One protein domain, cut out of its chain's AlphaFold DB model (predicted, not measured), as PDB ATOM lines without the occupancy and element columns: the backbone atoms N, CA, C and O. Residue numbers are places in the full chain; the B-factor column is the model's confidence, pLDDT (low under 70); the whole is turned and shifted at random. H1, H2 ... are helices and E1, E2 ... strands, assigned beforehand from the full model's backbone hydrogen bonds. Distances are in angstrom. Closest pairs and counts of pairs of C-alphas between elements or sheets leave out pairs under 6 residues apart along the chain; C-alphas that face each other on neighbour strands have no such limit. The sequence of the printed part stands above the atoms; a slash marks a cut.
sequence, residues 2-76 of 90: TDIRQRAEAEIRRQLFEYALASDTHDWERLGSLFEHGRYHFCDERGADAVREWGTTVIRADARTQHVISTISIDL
ATOM      1  N   THR A   2     131.780 124.040 126.413       61.19
ATOM      2  CA  THR A   2     133.088 124.150 125.721       61.19
ATOM      3  C   THR A   2     133.299 125.448 124.922       61.19
ATOM      4  O   THR A   2     134.395 125.996 124.911       61.19
ATOM      5  N   ASP A   3     132.245 125.982 124.307       78.31
ATOM      6  CA  ASP A   3     132.314 127.141 123.406       78.31
ATOM      7  C   ASP A   3     132.565 128.490 124.124       78.31
ATOM      8  O   ASP A   3     133.274 129.354 123.615       78.31
ATOM      9  N   ILE A   4     132.060 128.678 125.350       81.50
ATOM     10  CA  ILE A   4     132.300 129.925 126.108       81.50
ATOM     11  C   ILE A   4     133.753 129.990 126.577       81.50
ATOM     12  O   ILE A   4     134.404 131.021 126.424       81.50
ATOM     13  N   ARG A   5     134.279 128.873 127.092       82.75
ATOM     14  CA  ARG A   5     135.678 128.771 127.517       82.75
ATOM     15  C   ARG A   5     136.634 129.056 126.361       82.75
ATOM     16  O   ARG A   5     137.529 129.877 126.507       82.75
ATOM     17  N   GLN A   6     136.413 128.431 125.206       85.62
ATOM     18  CA  GLN A   6     137.254 128.641 124.023       85.62
ATOM     19  C   GLN A   6     137.226 130.094 123.539       85.62
ATOM     20  O   GLN A   6     138.273 130.649 123.208       85.62
ATOM     21  N   ARG A   7     136.051 130.738 123.537       87.19
ATOM     22  CA  ARG A   7     135.930 132.160 123.186       87.19
ATOM     23  C   ARG A   7     136.633 133.069 124.191       87.19
ATOM     24  O   ARG A   7     137.327 133.987 123.769       87.19
ATOM     25  N   ALA A   8     136.513 132.790 125.489       87.00
ATOM     26  CA  ALA A   8     137.221 133.534 126.527       87.00
ATOM     27  C   ALA A   8     138.745 133.387 126.392       87.00
ATOM     28  O   ALA A   8     139.462 134.381 126.414       87.00
ATOM     29  N   GLU A   9     139.250 132.170 126.177       89.06
ATOM     30  CA  GLU A   9     140.683 131.928 125.971       89.06
ATOM     31  C   GLU A   9     141.215 132.636 124.715       89.06
ATOM     32  O   GLU A   9     142.298 133.224 124.749       89.06
ATOM     33  N   ALA A  10     140.463 132.609 123.610       89.81
ATOM     34  CA  ALA A  10     140.825 133.318 122.386       89.81
ATOM     35  C   ALA A  10     140.855 134.841 122.592       89.81
ATOM     36  O   ALA A  10     141.795 135.499 122.146       89.81
ATOM     37  N   GLU A  11     139.868 135.385 123.303       90.69
ATOM     38  CA  GLU A  11     139.795 136.812 123.610       90.69
ATOM     39  C   GLU A  11     140.931 137.255 124.538       90.69
ATOM     40  O   GLU A  11     141.587 138.255 124.262       90.69
ATOM     41  N   ILE A  12     141.251 136.473 125.573       89.81
ATOM     42  CA  ILE A  12     142.392 136.740 126.463       89.81
ATOM     43  C   ILE A  12     143.700 136.770 125.665       89.81
ATOM     44  O   ILE A  12     144.506 137.685 125.818       89.81
ATOM     45  N   ARG A  13     143.910 135.798 124.766       91.81
ATOM     46  CA  ARG A  13     145.092 135.788 123.889       91.81
ATOM     47  C   ARG A  13     145.135 137.022 122.999       91.81
ATOM     48  O   ARG A  13     146.188 137.642 122.889       91.81
ATOM     49  N   ARG A  14     144.004 137.392 122.391       92.75
ATOM     50  CA  ARG A  14     143.893 138.597 121.562       92.75
ATOM     51  C   ARG A  14     144.300 139.835 122.361       92.75
ATOM     52  O   ARG A  14     145.162 140.575 121.905       92.75
ATOM     53  N   GLN A  15     143.751 140.021 123.560       91.50
ATOM     54  CA  GLN A  15     144.068 141.162 124.423       91.50
ATOM     55  C   GLN A  15     145.548 141.205 124.835       91.50
ATOM     56  O   GLN A  15     146.134 142.282 124.877       91.50
ATOM     57  N   LEU A  16     146.188 140.055 125.068       92.56
ATOM     58  CA  LEU A  16     147.627 139.999 125.359       92.56
ATOM     59  C   LEU A  16     148.485 140.449 124.166       92.56
ATOM     60  O   LEU A  16     149.450 141.190 124.350       92.56
ATOM     61  N   PHE A  17     148.135 140.048 122.940       94.06
ATOM     62  CA  PHE A  17     148.835 140.530 121.743       94.06
ATOM     63  C   PHE A  17     148.601 142.023 121.495       94.06
ATOM     64  O   PHE A  17     149.530 142.731 121.113       94.06
ATOM     65  N   GLU A  18     147.386 142.510 121.748       94.69
ATOM     66  CA  GLU A  18     147.057 143.937 121.692       94.69
ATOM     67  C   GLU A  18     147.891 144.750 122.688       94.69
ATOM     68  O   GLU A  18     148.457 145.776 122.314       94.69
ATOM     69  N   TYR A  19     148.036 144.255 123.920       92.88
ATOM     70  CA  TYR A  19     148.908 144.847 124.935       92.88
ATOM     71  C   TYR A  19     150.364 144.930 124.455       92.88
ATOM     72  O   TYR A  19     150.982 145.992 124.546       92.88
ATOM     73  N   ALA A  20     150.906 143.830 123.923       94.94
ATOM     74  CA  ALA A  20     152.286 143.765 123.440       94.94
ATOM     75  C   ALA A  20     152.532 144.764 122.304       94.94
ATOM     76  O   ALA A  20     153.468 145.558 122.367       94.94
ATOM     77  N   LEU A  21     151.644 144.767 121.306       96.69
ATOM     78  CA  LEU A  21     151.745 145.658 120.158       96.69
ATOM     79  C   LEU A  21     151.665 147.126 120.579       96.69
ATOM     80  O   LEU A  21     152.536 147.905 120.208       96.69
ATOM     81  N   ALA A  22     150.651 147.491 121.368       94.94
ATOM     82  CA  ALA A  22     150.459 148.867 121.812       94.94
ATOM     83  C   ALA A  22     151.638 149.363 122.665       94.94
ATOM     84  O   ALA A  22     152.061 150.509 122.517       94.94
ATOM     85  N   SER A  23     152.210 148.488 123.499       93.50
ATOM     86  CA  SER A  23     153.410 148.797 124.281       93.50
ATOM     87  C   SER A  23     154.627 149.035 123.386       93.50
ATOM     88  O   SER A  23     155.316 150.032 123.559       93.50
ATOM     89  N   ASP A  24     154.871 148.167 122.400       95.62
ATOM     90  CA  ASP A  24     156.039 148.266 121.512       95.62
ATOM     91  C   ASP A  24     155.977 149.454 120.543       95.62
ATOM     92  O   ASP A  24     157.014 149.967 120.120       95.62
ATOM     93  N   THR A  25     154.771 149.907 120.191       95.94
ATOM     94  CA  THR A  25     154.565 151.073 119.320       95.94
ATOM     95  C   THR A  25     154.315 152.371 120.082       95.94
ATOM     96  O   THR A  25     154.051 153.388 119.443       95.94
ATOM     97  N   HIS A  26     154.370 152.354 121.419       95.25
ATOM     98  CA  HIS A  26     154.027 153.494 122.278       95.25
ATOM     99  C   HIS A  26     152.618 154.069 122.002       95.25
ATOM    100  O   HIS A  26     152.384 155.273 122.113       95.25
ATOM    101  N   ASP A  27     151.660 153.212 121.634       95.12
ATOM    102  CA  ASP A  27     150.259 153.592 121.421       95.12
ATOM    103  C   ASP A  27     149.513 153.568 122.764       95.12
ATOM    104  O   ASP A  27     148.813 152.614 123.112       95.12
ATOM    105  N   TRP A  28     149.728 154.612 123.565       91.06
ATOM    106  CA  TRP A  28     149.224 154.695 124.940       91.06
ATOM    107  C   TRP A  28     147.706 154.830 125.034       91.06
ATOM    108  O   TRP A  28     147.109 154.381 126.010       91.06
ATOM    109  N   GLU A  29     147.080 155.418 124.018       91.19
ATOM    110  CA  GLU A  29     145.624 155.458 123.870       91.19
ATOM    111  C   GLU A  29     145.065 154.037 123.760       91.19
ATOM    112  O   GLU A  29     144.222 153.627 124.566       91.19
ATOM    113  N   ARG A  30     145.599 153.252 122.816       91.94
ATOM    114  CA  ARG A  30     145.219 151.850 122.637       91.94
ATOM    115  C   ARG A  30     145.530 151.021 123.872       91.94
ATOM    116  O   ARG A  30     144.660 150.277 124.316       91.94
ATOM    117  N   LEU A  31     146.719 151.177 124.455       91.00
ATOM    118  CA  LEU A  31     147.117 150.445 125.657       91.00
ATOM    119  C   LEU A  31     146.184 150.751 126.836       91.00
ATOM    120  O   LEU A  31     145.705 149.826 127.484       91.00
ATOM    121  N   GLY A  32     145.877 152.029 127.081       88.62
ATOM    122  CA  GLY A  32     144.990 152.454 128.164       88.62
ATOM    123  C   GLY A  32     143.574 151.895 128.030       88.62
ATOM    124  O   GLY A  32     142.985 151.483 129.028       88.62
ATOM    125  N   SER A  33     143.051 151.786 126.804       87.62
ATOM    126  CA  SER A  33     141.717 151.219 126.550       87.62
ATOM    127  C   SER A  33     141.553 149.754 126.981       87.62
ATOM    128  O   SER A  33     140.426 149.300 127.170       87.62
ATOM    129  N   LEU A  34     142.655 149.019 127.177       86.25
ATOM    130  CA  LEU A  34     142.623 147.625 127.627       86.25
ATOM    131  C   LEU A  34     142.358 147.494 129.138       86.25
ATOM    132  O   LEU A  34     142.078 146.396 129.618       86.25
ATOM    133  N   PHE A  35     142.435 148.591 129.901       80.75
ATOM    134  CA  PHE A  35     142.310 148.588 131.358       80.75
ATOM    135  C   PHE A  35     141.010 149.270 131.803       80.75
ATOM    136  O   PHE A  35     140.969 150.473 132.042       80.75
ATOM    137  N   GLU A  36     139.942 148.482 131.965       69.62
ATOM    138  CA  GLU A  36     138.622 148.991 132.376       69.62
ATOM    139  C   GLU A  36     138.514 149.198 133.904       69.62
ATOM    140  O   GLU A  36     138.000 150.211 134.376       69.62
ATOM    141  N   HIS A  37     139.046 148.263 134.706       56.53
ATOM    142  CA  HIS A  37     138.896 148.257 136.177       56.53
ATOM    143  C   HIS A  37     140.171 147.871 136.957       56.53
ATOM    144  O   HIS A  37     140.131 147.664 138.175       56.53
ATOM    145  N   GLY A  38     141.308 147.752 136.272       52.97
ATOM    146  CA  GLY A  38     142.558 147.248 136.846       52.97
ATOM    147  C   GLY A  38     143.356 148.295 137.625       52.97
ATOM    148  O   GLY A  38     143.280 149.488 137.342       52.97
ATOM    149  N   ARG A  39     144.151 147.825 138.597       54.75
ATOM    150  CA  ARG A  39     145.347 148.540 139.062       54.75
ATOM    151  C   ARG A  39     146.489 148.157 138.139       54.75
ATOM    152  O   ARG A  39     146.691 146.966 137.896       54.75
ATOM    153  N   TYR A  40     147.232 149.134 137.650       61.62
ATOM    154  CA  TYR A  40     148.494 148.836 136.992       61.62
ATOM    155  C   TYR A  40     149.501 148.430 138.075       61.62
ATOM    156  O   TYR A  40     149.517 149.018 139.150       61.62
ATOM    157  N   HIS A  41     150.356 147.429 137.848       59.66
ATOM    158  CA  HIS A  41     151.261 146.966 138.919       59.66
ATOM    159  C   HIS A  41     152.255 148.053 139.385       59.66
ATOM    160  O   HIS A  41     152.800 147.965 140.481       59.66
ATOM    161  N   PHE A  42     152.441 149.094 138.566       59.66
ATOM    162  CA  PHE A  42     153.302 150.251 138.825       59.66
ATOM    163  C   PHE A  42     152.538 151.583 138.876       59.66
ATOM    164  O   PHE A  42     153.162 152.640 138.868       59.66
ATOM    165  N   CYS A  43     151.203 151.540 138.893       58.56
ATOM    166  CA  CYS A  43     150.367 152.721 139.059       58.56
ATOM    167  C   CYS A  43     149.239 152.394 140.036       58.56
ATOM    168  O   CYS A  43     148.408 151.520 139.781       58.56
ATOM    169  N   ASP A  44     149.218 153.102 141.163       62.75
ATOM    170  CA  ASP A  44     148.173 152.946 142.178       62.75
ATOM    171  C   ASP A  44     146.799 153.432 141.682       62.75
ATOM    172  O   ASP A  44     145.761 153.100 142.269       62.75
ATOM    173  N   GLU A  45     146.788 154.180 140.578       66.38
ATOM    174  CA  GLU A  45     145.594 154.688 139.924       66.38
ATOM    175  C   GLU A  45     144.964 153.649 138.987       66.38
ATOM    176  O   GLU A  45     145.606 152.731 138.468       66.38
ATOM    177  N   ARG A  46     143.646 153.762 138.814       66.94
ATOM    178  CA  ARG A  46     142.851 152.822 138.022       66.94
ATOM    179  C   ARG A  46     142.536 153.397 136.651       66.94
ATOM    180  O   ARG A  46     142.225 154.576 136.529       66.94
ATOM    181  N   GLY A  47     142.455 152.507 135.669       72.62
ATOM    182  CA  GLY A  47     141.852 152.799 134.371       72.62
ATOM    183  C   GLY A  47     142.815 153.365 133.328       72.62
ATOM    184  O   GLY A  47     144.028 153.407 133.518       72.62
ATOM    185  N   ALA A  48     142.243 153.777 132.196       83.38
ATOM    186  CA  ALA A  48     142.983 154.170 130.999       83.38
ATOM    187  C   ALA A  48     143.928 155.365 131.203       83.38
ATOM    188  O   ALA A  48     145.024 155.378 130.642       83.38
ATOM    189  N   ASP A  49     143.532 156.354 132.007       85.25
ATOM    190  CA  ASP A  49     144.305 157.589 132.191       85.25
ATOM    191  C   ASP A  49     145.635 157.336 132.907       85.25
ATOM    192  O   ASP A  49     146.674 157.816 132.458       85.25
ATOM    193  N   ALA A  50     145.622 156.470 133.920       83.06
ATOM    194  CA  ALA A  50     146.811 156.033 134.647       83.06
ATOM    195  C   ALA A  50     147.878 155.421 133.716       83.06
ATOM    196  O   ALA A  50     149.076 155.670 133.847       83.06
ATOM    197  N   VAL A  51     147.439 154.630 132.733       85.50
ATOM    198  CA  VAL A  51     148.324 153.984 131.753       85.50
ATOM    199  C   VAL A  51     148.902 155.000 130.772       85.50
ATOM    200  O   VAL A  51     150.091 154.938 130.451       85.50
ATOM    201  N   ARG A  52     148.082 155.955 130.317       87.50
ATOM    202  CA  ARG A  52     148.524 157.040 129.429       87.50
ATOM    203  C   ARG A  52     149.567 157.923 130.107       87.50
ATOM    204  O   ARG A  52     150.599 158.231 129.507       87.50
ATOM    205  N   GLU A  53     149.325 158.302 131.358       87.19
ATOM    206  CA  GLU A  53     150.270 159.092 132.142       87.19
ATOM    207  C   GLU A  53     151.579 158.330 132.352       87.19
ATOM    208  O   GLU A  53     152.650 158.847 132.040       87.19
ATOM    209  N   TRP A  54     151.520 157.070 132.784       85.81
ATOM    210  CA  TRP A  54     152.715 156.243 132.955       85.81
ATOM    211  C   TRP A  54     153.539 156.123 131.663       85.81
ATOM    212  O   TRP A  54     154.748 156.369 131.672       85.81
ATOM    213  N   GLY A  55     152.895 155.802 130.537       88.19
ATOM    214  CA  GLY A  55     153.572 155.638 129.248       88.19
ATOM    215  C   GLY A  55     154.262 156.917 128.766       88.19
ATOM    216  O   GLY A  55     155.342 156.860 128.185       88.19
ATOM    217  N   THR A  56     153.682 158.084 129.056       87.69
ATOM    218  CA  THR A  56     154.242 159.384 128.645       87.69
ATOM    219  C   THR A  56     155.284 159.950 129.610       87.69
ATOM    220  O   THR A  56     156.123 160.745 129.187       87.69
ATOM    221  N   THR A  57     155.260 159.552 130.884       87.38
ATOM    222  CA  THR A  57     156.131 160.117 131.932       87.38
ATOM    223  C   THR A  57     157.313 159.224 132.300       87.38
ATOM    224  O   THR A  57     158.364 159.736 132.689       87.38
ATOM    225  N   VAL A  58     157.174 157.902 132.171       86.56
ATOM    226  CA  VAL A  58     158.187 156.928 132.613       86.56
ATOM    227  C   VAL A  58     158.978 156.355 131.441       86.56
ATOM    228  O   VAL A  58     160.189 156.142 131.554       86.56
ATOM    229  N   ILE A  59     158.321 156.092 130.310       87.88
ATOM    230  CA  ILE A  59     158.962 155.462 129.155       87.88
ATOM    231  C   ILE A  59     159.644 156.524 128.296       87.88
ATOM    232  O   ILE A  59     159.060 157.537 127.916       87.88
ATOM    233  N   ARG A  60     160.913 156.284 127.959       90.50
ATOM    234  CA  ARG A  60     161.637 157.162 127.039       90.50
ATOM    235  C   ARG A  60     161.057 157.034 125.632       90.50
ATOM    236  O   ARG A  60     160.943 155.929 125.114       90.50
ATOM    237  N   ALA A  61     160.810 158.165 124.975       87.19
ATOM    238  CA  ALA A  61     160.248 158.194 123.622       87.19
ATOM    239  C   ALA A  61     161.106 157.468 122.562       87.19
ATOM    240  O   ALA A  61     160.580 157.043 121.539       87.19
ATOM    241  N   ASP A  62     162.415 157.326 122.797       92.12
ATOM    242  CA  ASP A  62     163.360 156.643 121.906       92.12
ATOM    243  C   ASP A  62     163.574 155.158 122.239       92.12
ATOM    244  O   ASP A  62     164.302 154.467 121.518       92.12
ATOM    245  N   ALA A  63     162.958 154.661 123.315       93.25
ATOM    246  CA  ALA A  63     163.020 153.253 123.662       93.25
ATOM    247  C   ALA A  63     162.389 152.410 122.549       93.25
ATOM    248  O   ALA A  63     161.375 152.771 121.957       93.25
ATOM    249  N   ARG A  64     163.016 151.271 122.257       94.31
ATOM    250  CA  ARG A  64     162.475 150.258 121.354       94.31
ATOM    251  C   ARG A  64     162.367 148.964 122.124       94.31
ATOM    252  O   ARG A  64     163.374 148.473 122.635       94.31
ATOM    253  N   THR A  65     161.163 148.425 122.194       94.75
ATOM    254  CA  THR A  65     160.886 147.163 122.871       94.75
ATOM    255  C   THR A  65     160.303 146.156 121.891       94.75
ATOM    256  O   THR A  65     159.861 146.505 120.797       94.75
ATOM    257  N   GLN A  66     160.378 144.886 122.277       96.19
ATOM    258  CA  GLN A  66     159.667 143.806 121.613       96.19
ATOM    259  C   GLN A  66     159.161 142.841 122.682       96.19
ATOM    260  O   GLN A  66     159.952 142.139 123.320       96.19
ATOM    261  N   HIS A  67     157.849 142.790 122.876       95.50
ATOM    262  CA  HIS A  67     157.220 141.868 123.811       95.50
ATOM    263  C   HIS A  67     157.018 140.501 123.146       95.50
ATOM    264  O   HIS A  67     156.195 140.329 122.247       95.50
ATOM    265  N   VAL A  68     157.769 139.495 123.602       93.75
ATOM    266  CA  VAL A  68     157.635 138.109 123.131       93.75
ATOM    267  C   VAL A  68     156.728 137.331 124.081       93.75
ATOM    268  O   VAL A  68     157.109 137.028 125.209       93.75
ATOM    269  N   ILE A  69     155.531 136.979 123.609       90.31
ATOM    270  CA  ILE A  69     154.573 136.153 124.351       90.31
ATOM    271  C   ILE A  69     154.752 134.694 123.923       90.31
ATOM    272  O   ILE A  69     154.548 134.359 122.758       90.31
ATOM    273  N   SER A  70     155.144 133.826 124.856       87.00
ATOM    274  CA  SER A  70     155.434 132.413 124.581       87.00
ATOM    275  C   SER A  70     154.345 131.484 125.118       87.00
ATOM    276  O   SER A  70     153.482 131.023 124.373       87.00
ATOM    277  N   THR A  71     154.369 131.199 126.416       90.25
ATOM    278  CA  THR A  71     153.450 130.267 127.068       90.25
ATOM    279  C   THR A  71     152.424 131.038 127.882       90.25
ATOM    280  O   THR A  71     152.777 131.766 128.805       90.25
ATOM    281  N   ILE A  72     151.144 130.848 127.553       86.12
ATOM    282  CA  ILE A  72     150.016 131.434 128.280       86.12
ATOM    283  C   ILE A  72     149.274 130.300 128.987       86.12
ATOM    284  O   ILE A  72     148.747 129.401 128.328       86.12
ATOM    285  N   SER A  73     149.223 130.356 130.317       88.12
ATOM    286  CA  SER A  73     148.330 129.525 131.127       88.12
ATOM    287  C   SER A  73     147.095 130.345 131.479       88.12
ATOM    288  O   SER A  73     147.232 131.446 132.012       88.12
ATOM    289  N   ILE A  74     145.907 129.837 131.149       86.06
ATOM    290  CA  ILE A  74     144.637 130.516 131.418       86.06
ATOM    291  C   ILE A  74     143.858 129.676 132.420       86.06
ATOM    292  O   ILE A  74     143.366 128.594 132.088       86.06
ATOM    293  N   ASP A  75     143.746 130.207 133.631       85.06
ATOM    294  CA  ASP A  75     142.857 129.683 134.654       85.06
ATOM    295  C   ASP A  75     141.604 130.560 134.706       85.06
ATOM    296  O   ASP A  75     141.680 131.764 134.957       85.06
ATOM    297  N   LEU A  76     140.460 129.967 134.366       78.06
ATOM    298  CA  LEU A  76     139.169 130.639 134.425       78.06
ATOM    299  C   LEU A  76     138.471 130.122 135.670       78.06
ATOM    300  O   LEU A  76     138.031 128.973 135.695       78.06
TER     301      LEU A  76
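What this domain is: This is residues 2 to 76 of the 90 residues of the protein "SnoaL-like domain-containing protein" of Streptomyces hygroscopicus subsp. jinggangensis (strain 5008) (UniProt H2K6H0). One long straight helix, H1, makes most of the length, and two shorter helices, H2 and H3, gather by its last turns as a small head, where H2 lies between H1 and H3. Beyond H3 lies the short strand E1, and after H3 a long stretch with no named element, residues 58 to 76, runs back past H1 toward its first turns. The printed part has 75 residues, with three named helices and one named strand in the order H1, H2, E1, H3, and its class is mostly helix. It is only just loose, close to compact, with a radius of gyration of the C-alphas of 13.7 A, and its elongated outline spans 43 by 25 by 18 A.

How they stand to each other: H1, residues 2 to 24, is the longest helix, and with its residues 18 to 23 alone it touches H2, residues 28 to 33. Their closest C-alphas are those of Ala 22 and Leu 31, 5.3 A apart. The two form a helical hairpin, running opposite ways at a shallow tilt of 21 degrees. H2 in turn touches H3, residues 48 to 57, with 15 pairs of C-alphas within 8 A, the closest being those of Gly 32 and Ala 48 at 3.9 A. H2 and H3 run opposite ways at a shallow tilt of 20 degrees. H1 and H3 are apart, but only just, with their closest C-alphas 8.5 A from each other. E1, residues 43 to 46, pairs with no named strand. Its closest C-alpha to H3 is that of Cys 43, 6.6 A from that of Ala 50. E1 is apart from H1 and from H2. In H1, H2 and H3 every O i to N i+4 pair is within hydrogen-bond range.

Where its parts are: H1 begins at C-alpha 2, at (133.088, 124.150, 125.721), and ends at C-alpha 24, at (156.039, 148.266, 121.512), 33.6 A away. H2 has 6 residues, Trp 28 to Ser 33. E1 has 4 residues, Cys 43 to Arg 46. H3 has 10 residues and measures 14.5 A from C-alpha 48 to C-alpha 57, the latter at (156.131, 160.117, 131.932).

The domain as a whole: The two C-alphas farthest apart are those of Thr 2 and Asp 62, at 44.6 A, while those of Thr 2 and Leu 76, the first and last printed, are 12.4 A apart. The printed part has no cut. The links H1 to H2 and E1 to H3 are tight, and the link H2 to E1, with 9 residues, is short. The mean pLDDT of the printed part is 84.7, and the model's confidence is under 70 at residue 2 and at residues 36 to 46.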